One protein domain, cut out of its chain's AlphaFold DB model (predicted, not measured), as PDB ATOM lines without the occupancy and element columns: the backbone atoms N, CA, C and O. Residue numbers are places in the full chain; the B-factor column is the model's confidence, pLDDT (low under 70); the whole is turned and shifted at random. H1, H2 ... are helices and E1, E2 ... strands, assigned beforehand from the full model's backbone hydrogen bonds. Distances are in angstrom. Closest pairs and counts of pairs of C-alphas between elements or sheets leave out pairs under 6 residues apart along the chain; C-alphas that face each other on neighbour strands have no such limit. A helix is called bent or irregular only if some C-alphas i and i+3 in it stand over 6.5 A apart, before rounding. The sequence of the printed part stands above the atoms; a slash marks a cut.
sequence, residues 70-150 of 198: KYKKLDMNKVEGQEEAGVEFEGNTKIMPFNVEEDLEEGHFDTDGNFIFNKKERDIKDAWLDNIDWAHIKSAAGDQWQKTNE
ATOM      1  N   LYS A  70     -13.731  40.317 -27.545       64.38
ATOM      2  CA  LYS A  70     -14.019  38.880 -27.605       64.38
ATOM      3  C   LYS A  70     -13.933  38.297 -26.197       64.38
ATOM      4  O   LYS A  70     -12.899  37.761 -25.803       64.38
ATOM      5  N   TYR A  71     -15.009  38.407 -25.433       71.06
ATOM      6  CA  TYR A  71     -15.141  37.736 -24.147       71.06
ATOM      7  C   TYR A  71     -15.559  36.273 -24.351       71.06
ATOM      8  O   TYR A  71     -16.141  35.884 -25.370       71.06
ATOM      9  N   LYS A  72     -15.251  35.426 -23.366       76.25
ATOM     10  CA  LYS A  72     -15.697  34.030 -23.341       76.25
ATOM     11  C   LYS A  72     -16.981  33.955 -22.528       76.25
ATOM     12  O   LYS A  72     -16.963  34.245 -21.337       76.25
ATOM     13  N   LYS A  73     -18.082  33.557 -23.167       78.81
ATOM     14  CA  LYS A  73     -19.366  33.341 -22.489       78.81
ATOM     15  C   LYS A  73     -19.226  32.235 -21.439       78.81
ATOM     16  O   LYS A  73     -18.720  31.152 -21.742       78.81
ATOM     17  N   LEU A  74     -19.667  32.522 -20.220       78.69
ATOM     18  CA  LEU A  74     -19.739  31.567 -19.122       78.69
ATOM     19  C   LEU A  74     -20.832  30.528 -19.418       78.69
ATOM     20  O   LEU A  74     -21.945  30.879 -19.816       78.69
ATOM     21  N   ASP A  75     -20.527  29.248 -19.210       76.56
ATOM     22  CA  ASP A  75     -21.523  28.177 -19.266       76.56
ATOM     23  C   ASP A  75     -22.211  28.044 -17.903       76.56
ATOM     24  O   ASP A  75     -21.619  27.552 -16.937       76.56
ATOM     25  N   MET A  76     -23.465  28.492 -17.828       70.25
ATOM     26  CA  MET A  76     -24.249  28.507 -16.588       70.25
ATOM     27  C   MET A  76     -24.512  27.103 -16.030       70.25
ATOM     28  O   MET A  76     -24.639  26.952 -14.821       70.25
ATOM     29  N   ASN A  77     -24.454  26.050 -16.857       71.31
ATOM     30  CA  ASN A  77     -24.591  24.663 -16.385       71.31
ATOM     31  C   ASN A  77     -23.422  24.208 -15.494       71.31
ATOM     32  O   ASN A  77     -23.525  23.198 -14.798       71.31
ATOM     33  N   LYS A  78     -22.290  24.919 -15.548       75.50
ATOM     34  CA  LYS A  78     -21.087  24.634 -14.757       75.50
ATOM     35  C   LYS A  78     -20.971  25.525 -13.514       75.50
ATOM     36  O   LYS A  78     -20.021  25.368 -12.746       75.50
ATOM     37  N   VAL A  79     -21.907  26.456 -13.316       73.12
ATOM     38  CA  VAL A  79     -21.931  27.355 -12.158       73.12
ATOM     39  C   VAL A  79     -22.559  26.625 -10.973       73.12
ATOM     40  O   VAL A  79     -23.719  26.232 -11.001       73.12
ATOM     41  N   GLU A  80     -21.773  26.425  -9.919       65.12
ATOM     42  CA  GLU A  80     -22.225  25.817  -8.667       65.12
ATOM     43  C   GLU A  80     -22.694  26.912  -7.695       65.12
ATOM     44  O   GLU A  80     -22.015  27.925  -7.529       65.12
ATOM     45  N   GLY A  81     -23.837  26.708  -7.027       68.25
ATOM     46  CA  GLY A  81     -24.354  27.635  -6.009       68.25
ATOM     47  C   GLY A  81     -25.453  28.596  -6.471       68.25
ATOM     48  O   GLY A  81     -25.763  29.533  -5.741       68.25
ATOM     49  N   GLN A  82     -26.052  28.367  -7.643       69.31
ATOM     50  CA  GLN A  82     -27.282  29.052  -8.040       69.31
ATOM     51  C   GLN A  82     -28.432  28.616  -7.119       69.31
ATOM     52  O   GLN A  82     -28.672  27.420  -6.938       69.31
ATOM     53  N   GLU A  83     -29.105  29.582  -6.494       66.25
ATOM     54  CA  GLU A  83     -30.279  29.317  -5.664       66.25
ATOM     55  C   GLU A  83     -31.527  29.098  -6.527       66.25
ATOM     56  O   GLU A  83     -31.667  29.683  -7.599       66.25
ATOM     57  N   GLU A  84     -32.427  28.223  -6.072       66.50
ATOM     58  CA  GLU A  84     -33.746  28.062  -6.690       66.50
ATOM     59  C   GLU A  84     -34.578  29.326  -6.430       66.50
ATOM     60  O   GLU A  84     -34.492  29.914  -5.347       66.50
ATOM     61  N   ALA A  85     -35.381  29.743  -7.412       65.00
ATOM     62  CA  ALA A  85     -36.232  30.922  -7.298       65.00
ATOM     63  C   ALA A  85     -37.074  30.874  -6.006       65.00
ATOM     64  O   ALA A  85     -37.851  29.947  -5.769       65.00
ATOM     65  N   GLY A  86     -36.879  31.876  -5.143       65.44
ATOM     66  CA  GLY A  86     -37.570  31.990  -3.862       65.44
ATOM     67  C   GLY A  86     -39.061  32.322  -3.997       65.44
ATOM     68  O   GLY A  86     -39.602  32.520  -5.079       65.44
ATOM     69  N   VAL A  87     -39.752  32.413  -2.858       66.12
ATOM     70  CA  VAL A  87     -41.184  32.746  -2.815       66.12
ATOM     71  C   VAL A  87     -41.415  34.182  -3.309       66.12
ATOM     72  O   VAL A  87     -40.957  35.134  -2.686       66.12
ATOM     73  N   GLU A  88     -42.189  34.339  -4.385       63.97
ATOM     74  CA  GLU A  88     -42.463  35.620  -5.071       63.97
ATOM     75  C   GLU A  88     -43.281  36.643  -4.249       63.97
ATOM     76  O   GLU A  88     -43.445  37.802  -4.641       63.97
ATOM     77  N   PHE A  89     -43.848  36.230  -3.113       65.38
ATOM     78  CA  PHE A  89     -44.708  37.070  -2.281       65.38
ATOM     79  C   PHE A  89     -44.420  36.883  -0.794       65.38
ATOM     80  O   PHE A  89     -44.626  35.806  -0.234       65.38
ATOM     81  N   GLU A  90     -44.061  37.981  -0.129       66.06
ATOM     82  CA  GLU A  90     -44.107  38.086   1.328       66.06
ATOM     83  C   GLU A  90     -45.362  38.889   1.712       66.06
ATOM     84  O   GLU A  90     -45.423  40.119   1.622       66.06
ATOM     85  N   GLY A  91     -46.429  38.178   2.084       77.19
ATOM     86  CA  GLY A  91     -47.715  38.788   2.434       77.19
ATOM     87  C   GLY A  91     -48.423  39.431   1.233       77.19
ATOM     88  O   GLY A  91     -48.911  38.732   0.350       77.19
ATOM     89  N   ASN A  92     -48.530  40.765   1.224       73.31
ATOM     90  CA  ASN A  92     -49.184  41.551   0.166       73.31
ATOM     91  C   ASN A  92     -48.194  42.224  -0.798       73.31
ATOM     92  O   ASN A  92     -48.628  42.881  -1.747       73.31
ATOM     93  N   THR A  93     -46.889  42.090  -0.555       62.91
ATOM     94  CA  THR A  93     -45.846  42.721  -1.363       62.91
ATOM     95  C   THR A  93     -45.213  41.669  -2.263       62.91
ATOM     96  O   THR A  93     -44.728  40.648  -1.774       62.91
ATOM     97  N   LYS A  94     -45.223  41.913  -3.579       70.38
ATOM     98  CA  LYS A  94     -44.479  41.091  -4.537       70.38
ATOM     99  C   LYS A  94     -42.992  41.372  -4.340       70.38
ATOM    100  O   LYS A  94     -42.566  42.510  -4.535       70.38
ATOM    101  N   ILE A  95     -42.232  40.364  -3.932       71.50
ATOM    102  CA  ILE A  95     -40.774  40.434  -3.893       71.50
ATOM    103  C   ILE A  95     -40.295  39.723  -5.152       71.50
ATOM    104  O   ILE A  95     -40.595  38.551  -5.347       71.50
ATOM    105  N   MET A  96     -39.586  40.443  -6.018       61.06
ATOM    106  CA  MET A  96     -38.857  39.832  -7.126       61.06
ATOM    107  C   MET A  96     -37.447  39.521  -6.611       61.06
ATOM    108  O   MET A  96     -36.685  40.470  -6.397       61.06
ATOM    109  N   PRO A  97     -37.099  38.255  -6.318       70.38
ATOM    110  CA  PRO A  97     -35.706  37.902  -6.076       70.38
ATOM    111  C   PRO A  97     -34.892  38.099  -7.363       70.38
ATOM    112  O   PRO A  97     -35.449  38.106  -8.460       70.38
ATOM    113  N   PHE A  98     -33.577  38.269  -7.227       63.12
ATOM    114  CA  PHE A  98     -32.666  38.315  -8.369       63.12
ATOM    115  C   PHE A  98     -32.636  36.920  -9.014       63.12
ATOM    116  O   PHE A  98     -31.985  36.006  -8.517       63.12
ATOM    117  N   ASN A  99     -33.409  36.710 -10.080       69.06
ATOM    118  CA  ASN A  99     -33.398  35.445 -10.800       69.06
ATOM    119  C   ASN A  99     -32.394  35.524 -11.948       69.06
ATOM    120  O   ASN A  99     -32.662  36.128 -12.984       69.06
ATOM    121  N   VAL A 100     -31.255  34.857 -11.781       71.88
ATOM    122  CA  VAL A 100     -30.189  34.835 -12.793       71.88
ATOM    123  C   VAL A 100     -30.678  34.224 -14.118       71.88
ATOM    124  O   VAL A 100     -30.175  34.578 -15.181       71.88
ATOM    125  N   GLU A 101     -31.698  33.354 -14.077       66.38
ATOM    126  CA  GLU A 101     -32.331  32.779 -15.274       66.38
ATOM    127  C   GLU A 101     -33.174  33.788 -16.068       66.38
ATOM    128  O   GLU A 101     -33.273  33.657 -17.285       66.38
ATOM    129  N   GLU A 102     -33.762  34.787 -15.402       67.50
ATOM    130  CA  GLU A 102     -34.504  35.878 -16.053       67.50
ATOM    131  C   GLU A 102     -33.522  36.863 -16.705       67.50
ATOM    132  O   GLU A 102     -33.667  37.207 -17.877       67.50
ATOM    133  N   ASP A 103     -32.436  37.207 -16.009       62.84
ATOM    134  CA  ASP A 103     -31.397  38.108 -16.529       62.84
ATOM    135  C   ASP A 103     -30.645  37.506 -17.740       62.84
ATOM    136  O   ASP A 103     -30.223  38.218 -18.653       62.84
ATOM    137  N   LEU A 104     -30.528  36.177 -17.823       64.75
ATOM    138  CA  LEU A 104     -30.008  35.452 -18.996       64.75
ATOM    139  C   LEU A 104     -30.809  35.692 -20.295       64.75
ATOM    140  O   LEU A 104     -30.299  35.432 -21.391       64.75
ATOM    141  N   GLU A 105     -32.060  36.156 -20.205       61.00
ATOM    142  CA  GLU A 105     -32.868  36.526 -21.375       61.00
ATOM    143  C   GLU A 105     -32.441  37.889 -21.953       61.00
ATOM    144  O   GLU A 105     -32.510  38.121 -23.170       61.00
ATOM    145  N   GLU A 106     -31.944  38.781 -21.095       61.94
ATOM    146  CA  GLU A 106     -31.487  40.128 -21.449       61.94
ATOM    147  C   GLU A 106     -29.987  40.187 -21.765       61.94
ATOM    148  O   GLU A 106     -29.543  41.057 -22.520       61.94
ATOM    149  N   GLY A 107     -29.201  39.232 -21.269       73.75
ATOM    150  CA  GLY A 107     -27.752  39.216 -21.433       73.75
ATOM    151  C   GLY A 107     -27.112  37.866 -21.136       73.75
ATOM    152  O   GLY A 107     -27.759  36.825 -21.125       73.75
ATOM    153  N   HIS A 108     -25.799  37.843 -20.971       80.69
ATOM    154  CA  HIS A 108     -25.070  36.658 -20.540       80.69
ATOM    155  C   HIS A 108     -23.818  37.049 -19.759       80.69
ATOM    156  O   HIS A 108     -23.248  38.110 -19.982       80.69
ATOM    157  N   PHE A 109     -23.378  36.176 -18.857       80.69
ATOM    158  CA  PHE A 109     -22.160  36.397 -18.085       80.69
ATOM    159  C   PHE A 109     -20.921  35.943 -18.860       80.69
ATOM    160  O   PHE A 109     -20.965  34.941 -19.584       80.69
ATOM    161  N   ASP A 110     -19.815  36.665 -18.707       84.06
ATOM    162  CA  ASP A 110     -18.492  36.213 -19.137       84.06
ATOM    163  C   ASP A 110     -17.793  35.381 -18.042       84.06
ATOM    164  O   ASP A 110     -18.271  35.255 -16.911       84.06
ATOM    165  N   THR A 111     -16.654  34.773 -18.378       80.81
ATOM    166  CA  THR A 111     -15.856  33.977 -17.428       80.81
ATOM    167  C   THR A 111     -15.323  34.758 -16.231       80.81
ATOM    168  O   THR A 111     -14.945  34.134 -15.239       80.81
ATOM    169  N   ASP A 112     -15.295  36.085 -16.322       79.75
ATOM    170  CA  ASP A 112     -14.783  36.980 -15.288       79.75
ATOM    171  C   ASP A 112     -15.908  37.497 -14.367       79.75
ATOM    172  O   ASP A 112     -15.636  38.158 -13.364       79.75
ATOM    173  N   GLY A 113     -17.165  37.131 -14.655       74.38
ATOM    174  CA  GLY A 113     -18.346  37.475 -13.864       74.38
ATOM    175  C   GLY A 113     -19.017  38.791 -14.267       74.38
ATOM    176  O   GLY A 113     -19.887  39.266 -13.535       74.38
ATOM    177  N   ASN A 114     -18.657  39.383 -15.407       80.44
ATOM    178  CA  ASN A 114     -19.323  40.576 -15.930       80.44
ATOM    179  C   ASN A 114     -20.586  40.188 -16.703       80.44
ATOM    180  O   ASN A 114     -20.577  39.244 -17.494       80.44
ATOM    181  N   PHE A 115     -21.666  40.945 -16.508       80.19
ATOM    182  CA  PHE A 115     -22.903  40.773 -17.262       80.19
ATOM    183  C   PHE A 115     -22.869  41.577 -18.566       80.19
ATOM    184  O   PHE A 115     -22.702  42.799 -18.549       80.19
ATOM    185  N   ILE A 116     -23.047  40.890 -19.692       79.81
ATOM    186  CA  ILE A 116     -23.059  41.472 -21.032       79.81
ATOM    187  C   ILE A 116     -24.483  41.463 -21.581       79.81
ATOM    188  O   ILE A 116     -25.047  40.405 -21.854       79.81
ATOM    189  N   PHE A 117     -25.054  42.646 -21.799       77.81
ATOM    190  CA  PHE A 117     -26.375  42.793 -22.410       77.81
ATOM    191  C   PHE A 117     -26.362  42.330 -23.870       77.81
ATOM    192  O   PHE A 117     -25.527  42.757 -24.675       77.81
ATOM    193  N   ASN A 118     -27.330  41.498 -24.246       69.81
ATOM    194  CA  ASN A 118     -27.567  41.152 -25.638       69.81
ATOM    195  C   ASN A 118     -28.231  42.377 -26.283       69.81
ATOM    196  O   ASN A 118     -29.423  42.603 -26.079       69.81
ATOM    197  N   LYS A 119     -27.470  43.192 -27.031       64.81
ATOM    198  CA  LYS A 119     -27.990  44.364 -27.765       64.81
ATOM    199  C   LYS A 119     -29.172  43.921 -28.660       64.81
ATOM    200  O   LYS A 119     -28.980  43.465 -29.784       64.81
ATOM    201  N   LYS A 120     -30.421  44.042 -28.184       60.28
ATOM    202  CA  LYS A 120     -31.631  43.945 -29.019       60.28
ATOM    203  C   LYS A 120     -31.742  45.266 -29.780       60.28
ATOM    204  O   LYS A 120     -32.423  46.185 -29.345       60.28
ATOM    205  N   GLU A 121     -31.057  45.367 -30.916       57.59
ATOM    206  CA  GLU A 121     -30.912  46.588 -31.737       57.59
ATOM    207  C   GLU A 121     -32.220  47.226 -32.262       57.59
ATOM    208  O   GLU A 121     -32.159  48.141 -33.080       57.59
ATOM    209  N   ARG A 122     -33.420  46.760 -31.887       55.47
ATOM    210  CA  ARG A 122     -34.649  47.105 -32.631       55.47
ATOM    211  C   ARG A 122     -35.805  47.699 -31.842       55.47
ATOM    212  O   ARG A 122     -36.741  48.143 -32.490       55.47
ATOM    213  N   ASP A 123     -35.738  47.791 -30.515       54.94
ATOM    214  CA  ASP A 123     -36.865  48.299 -29.719       54.94
ATOM    215  C   ASP A 123     -36.421  49.115 -28.490       54.94
ATOM    216  O   ASP A 123     -36.920  48.908 -27.388       54.94
ATOM    217  N   ILE A 124     -35.550  50.117 -28.657       57.44
ATOM    218  CA  ILE A 124     -35.518  51.242 -27.698       57.44
ATOM    219  C   ILE A 124     -36.718  52.147 -28.021       57.44
ATOM    220  O   ILE A 124     -36.582  53.277 -28.488       57.44
ATOM    221  N   LYS A 125     -37.929  51.608 -27.865       58.81
ATOM    222  CA  LYS A 125     -39.131  52.423 -27.718       58.81
ATOM    223  C   LYS A 125     -39.237  52.753 -26.248       58.81
ATOM    224  O   LYS A 125     -39.851  52.021 -25.472       58.81
ATOM    225  N   ASP A 126     -38.573  53.833 -25.861       67.12
ATOM    226  CA  ASP A 126     -38.718  54.359 -24.518       67.12
ATOM    227  C   ASP A 126     -40.181  54.750 -24.324       67.12
ATOM    228  O   ASP A 126     -40.651  55.761 -24.848       67.12
ATOM    229  N   ALA A 127     -40.902  53.974 -23.511       78.19
ATOM    230  CA  ALA A 127     -42.285  54.265 -23.129       78.19
ATOM    231  C   ALA A 127     -42.444  55.667 -22.498       78.19
ATOM    232  O   ALA A 127     -43.553  56.190 -22.374       78.19
ATOM    233  N   TRP A 128     -41.332  56.280 -22.084       76.69
ATOM    234  CA  TRP A 128     -41.254  57.657 -21.612       76.69
ATOM    235  C   TRP A 128     -41.173  58.689 -22.744       76.69
ATOM    236  O   TRP A 128     -41.765  59.760 -22.615       76.69
ATOM    237  N   LEU A 129     -40.481  58.387 -23.845       71.94
ATOM    238  CA  LEU A 129     -40.308  59.302 -24.978       71.94
ATOM    239  C   LEU A 129     -41.442  59.188 -26.007       71.94
ATOM    240  O   LEU A 129     -41.739  60.171 -26.686       71.94
ATOM    241  N   ASP A 130     -42.117  58.039 -26.080       72.12
ATOM    242  CA  ASP A 130     -43.184  57.768 -27.057       72.12
ATOM    243  C   ASP A 130     -44.423  58.668 -26.889       72.12
ATOM    244  O   ASP A 130     -45.144  58.936 -27.852       72.12
ATOM    245  N   ASN A 131     -44.663  59.186 -25.682       79.44
ATOM    246  CA  ASN A 131     -45.798  60.074 -25.403       79.44
ATOM    247  C   ASN A 131     -45.500  61.554 -25.700       79.44
ATOM    248  O   ASN A 131     -46.363  62.413 -25.489       79.44
ATOM    249  N   ILE A 132     -44.281  61.874 -26.141       79.19
ATOM    250  CA  ILE A 132     -43.830  63.246 -26.354       79.19
ATOM    251  C   ILE A 132     -44.002  63.625 -27.830       79.19
ATOM    252  O   ILE A 132     -43.324  63.104 -28.714       79.19
ATOM    253  N   ASP A 133     -44.880  64.594 -28.107       80.38
ATOM    254  CA  ASP A 133     -45.009  65.189 -29.441       80.38
ATOM    255  C   ASP A 133     -43.869  66.193 -29.698       80.38
ATOM    256  O   ASP A 133     -43.967  67.401 -29.443       80.38
ATOM    257  N   TRP A 134     -42.762  65.673 -30.228       78.44
ATOM    258  CA  TRP A 134     -41.581  66.457 -30.586       78.44
ATOM    259  C   TRP A 134     -41.845  67.510 -31.665       78.44
ATOM    260  O   TRP A 134     -41.128  68.512 -31.718       78.44
ATOM    261  N   ALA A 135     -42.865  67.332 -32.510       78.00
ATOM    262  CA  ALA A 135     -43.216  68.320 -33.526       78.00
ATOM    263  C   ALA A 135     -43.866  69.552 -32.883       78.00
ATOM    264  O   ALA A 135     -43.495  70.683 -33.214       78.00
ATOM    265  N   HIS A 136     -44.756  69.347 -31.907       80.62
ATOM    266  CA  HIS A 136     -45.315  70.445 -31.113       80.62
ATOM    267  C   HIS A 136     -44.249  71.161 -30.284       80.62
ATOM    268  O   HIS A 136     -44.212  72.391 -30.277       80.62
ATOM    269  N   ILE A 137     -43.355  70.418 -29.624       77.38
ATOM    270  CA  ILE A 137     -42.288  71.007 -28.800       77.38
ATOM    271  C   ILE A 137     -41.315  71.817 -29.662       77.38
ATOM    272  O   ILE A 137     -40.994  72.957 -29.322       77.38
ATOM    273  N   LYS A 138     -40.907  71.284 -30.819       76.62
ATOM    274  CA  LYS A 138     -40.024  71.990 -31.755       76.62
ATOM    275  C   LYS A 138     -40.702  73.231 -32.345       76.62
ATOM    276  O   LYS A 138     -40.067  74.277 -32.456       76.62
ATOM    277  N   SER A 139     -41.993  73.152 -32.676       77.06
ATOM    278  CA  SER A 139     -42.750  74.307 -33.177       77.06
ATOM    279  C   SER A 139     -42.970  75.380 -32.107       77.06
ATOM    280  O   SER A 139     -42.970  76.564 -32.441       77.06
ATOM    281  N   ALA A 140     -43.175  74.994 -30.847       78.94
ATOM    282  CA  ALA A 140     -43.355  75.925 -29.736       78.94
ATOM    283  C   ALA A 140     -42.039  76.612 -29.336       78.94
ATOM    284  O   ALA A 140     -42.049  77.781 -28.954       78.94
ATOM    285  N   ALA A 141     -40.913  75.902 -29.448       74.62
ATOM    286  CA  ALA A 141     -39.584  76.433 -29.156       74.62
ATOM    287  C   ALA A 141     -39.012  77.309 -30.289       74.62
ATOM    288  O   ALA A 141     -38.182  78.180 -30.025       74.62
ATOM    289  N   GLY A 142     -39.453  77.126 -31.540       75.75
ATOM    290  CA  GLY A 142     -39.044  77.960 -32.677       75.75
ATOM    291  C   GLY A 142     -37.518  78.108 -32.796       75.75
ATOM    292  O   GLY A 142     -36.775  77.143 -32.642       75.75
ATOM    293  N   ASP A 143     -37.040  79.336 -33.015       68.75
ATOM    294  CA  ASP A 143     -35.609  79.681 -33.135       68.75
ATOM    295  C   ASP A 143     -34.798  79.491 -31.833       68.75
ATOM    296  O   ASP A 143     -33.568  79.550 -31.850       68.75
ATOM    297  N   GLN A 144     -35.459  79.287 -30.686       65.75
ATOM    298  CA  GLN A 144     -34.786  79.000 -29.414       65.75
ATOM    299  C   GLN A 144     -34.296  77.550 -29.349       65.75
ATOM    300  O   GLN A 144     -33.283  77.297 -28.709       65.75
ATOM    301  N   TRP A 145     -34.938  76.622 -30.074       65.25
ATOM    302  CA  TRP A 145     -34.541  75.206 -30.113       65.25
ATOM    303  C   TRP A 145     -33.104  75.002 -30.619       65.25
ATOM    304  O   TRP A 145     -32.421  74.071 -30.210       65.25
ATOM    305  N   GLN A 146     -32.643  75.873 -31.521       63.00
ATOM    306  CA  GLN A 146     -31.289  75.813 -32.082       63.00
ATOM    307  C   GLN A 146     -30.253  76.567 -31.236       63.00
ATOM    308  O   GLN A 146     -29.061  76.342 -31.402       63.00
ATOM    309  N   LYS A 147     -30.689  77.453 -30.331       59.91
ATOM    310  CA  LYS A 147     -29.808  78.298 -29.506       59.91
ATOM    311  C   LYS A 147     -29.486  77.709 -28.134       59.91
ATOM    312  O   LYS A 147     -28.518  78.131 -27.518       59.91
ATOM    313  N   THR A 148     -30.264  76.745 -27.649       52.53
ATOM    314  CA  THR A 148     -30.087  76.168 -26.305       52.53
ATOM    315  C   THR A 148     -28.944  75.160 -26.191       52.53
ATOM    316  O   THR A 148     -28.619  74.768 -25.079       52.53
ATOM    317  N   ASN A 149     -28.312  74.747 -27.295       52.81
ATOM    318  CA  ASN A 149     -27.194  73.795 -27.239       52.81
ATOM    319  C   ASN A 149     -25.836  74.441 -26.915       52.81
ATOM    320  O   ASN A 149     -24.891  73.705 -26.650       52.81
ATOM    321  N   GLU A 150     -25.719  75.774 -26.927       53.44
ATOM    322  CA  GLU A 150     -24.428  76.453 -26.716       53.44
ATOM    323  C   GLU A 150     -24.323  77.266 -25.411       53.44
ATOM    324  O   GLU A 150     -23.206  77.600 -25.044       53.44
TER     325      GLU A 150
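What this domain is: This is residues 70 to 150 of the 198 residues of the protein "CD2 antigen cytoplasmic tail-binding protein 2" of Ascaris suum (UniProt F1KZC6). Little regular structure is here: a long unnamed stretch, residues 70 to 99, loops out and back to a small cluster of H1 and the antiparallel hairpin E1 and E2, and a thin arm sticks out at residues 121 to 136, leading into H2. The 81 printed residues hold H1, E1, E2, H2 in that order, class mixed, with 24 residues in named elements. The whole is extended and flat, radius of gyration of the C-alphas 21.5 A, spans 61 by 45 by 23 A.

Where its parts are: H1, residues 100 to 106, begins at C-alpha 100 (-30.189, 34.835, -12.793) and measures 10.2 A. E1 is residues 107 to 109, 7.1 A; E2 is 115 to 117, 6.5 A. H2, residues 134 to 144, 14.3 A, ends at C-alpha 144 (-34.786, 79.000, -29.414); it is irregular, C-alphas 140 and 143 being 9.3 A apart.

How they stand to each other: In the hairpin, at 156 degrees, N 108 and O 116 are 2.8 A apart, within hydrogen-bond range. H1 and E1 are near each other; H1 and H2 are apart. O i to N i+4 pairs within range: H1 1 of 3, with 2 of 4 O i to N i+3; H2 5 of 7.

The domain as a whole: The printed part has no cut; E2 to H2 is a long link. Confidence is low in 39 residues, among them 118 to 126.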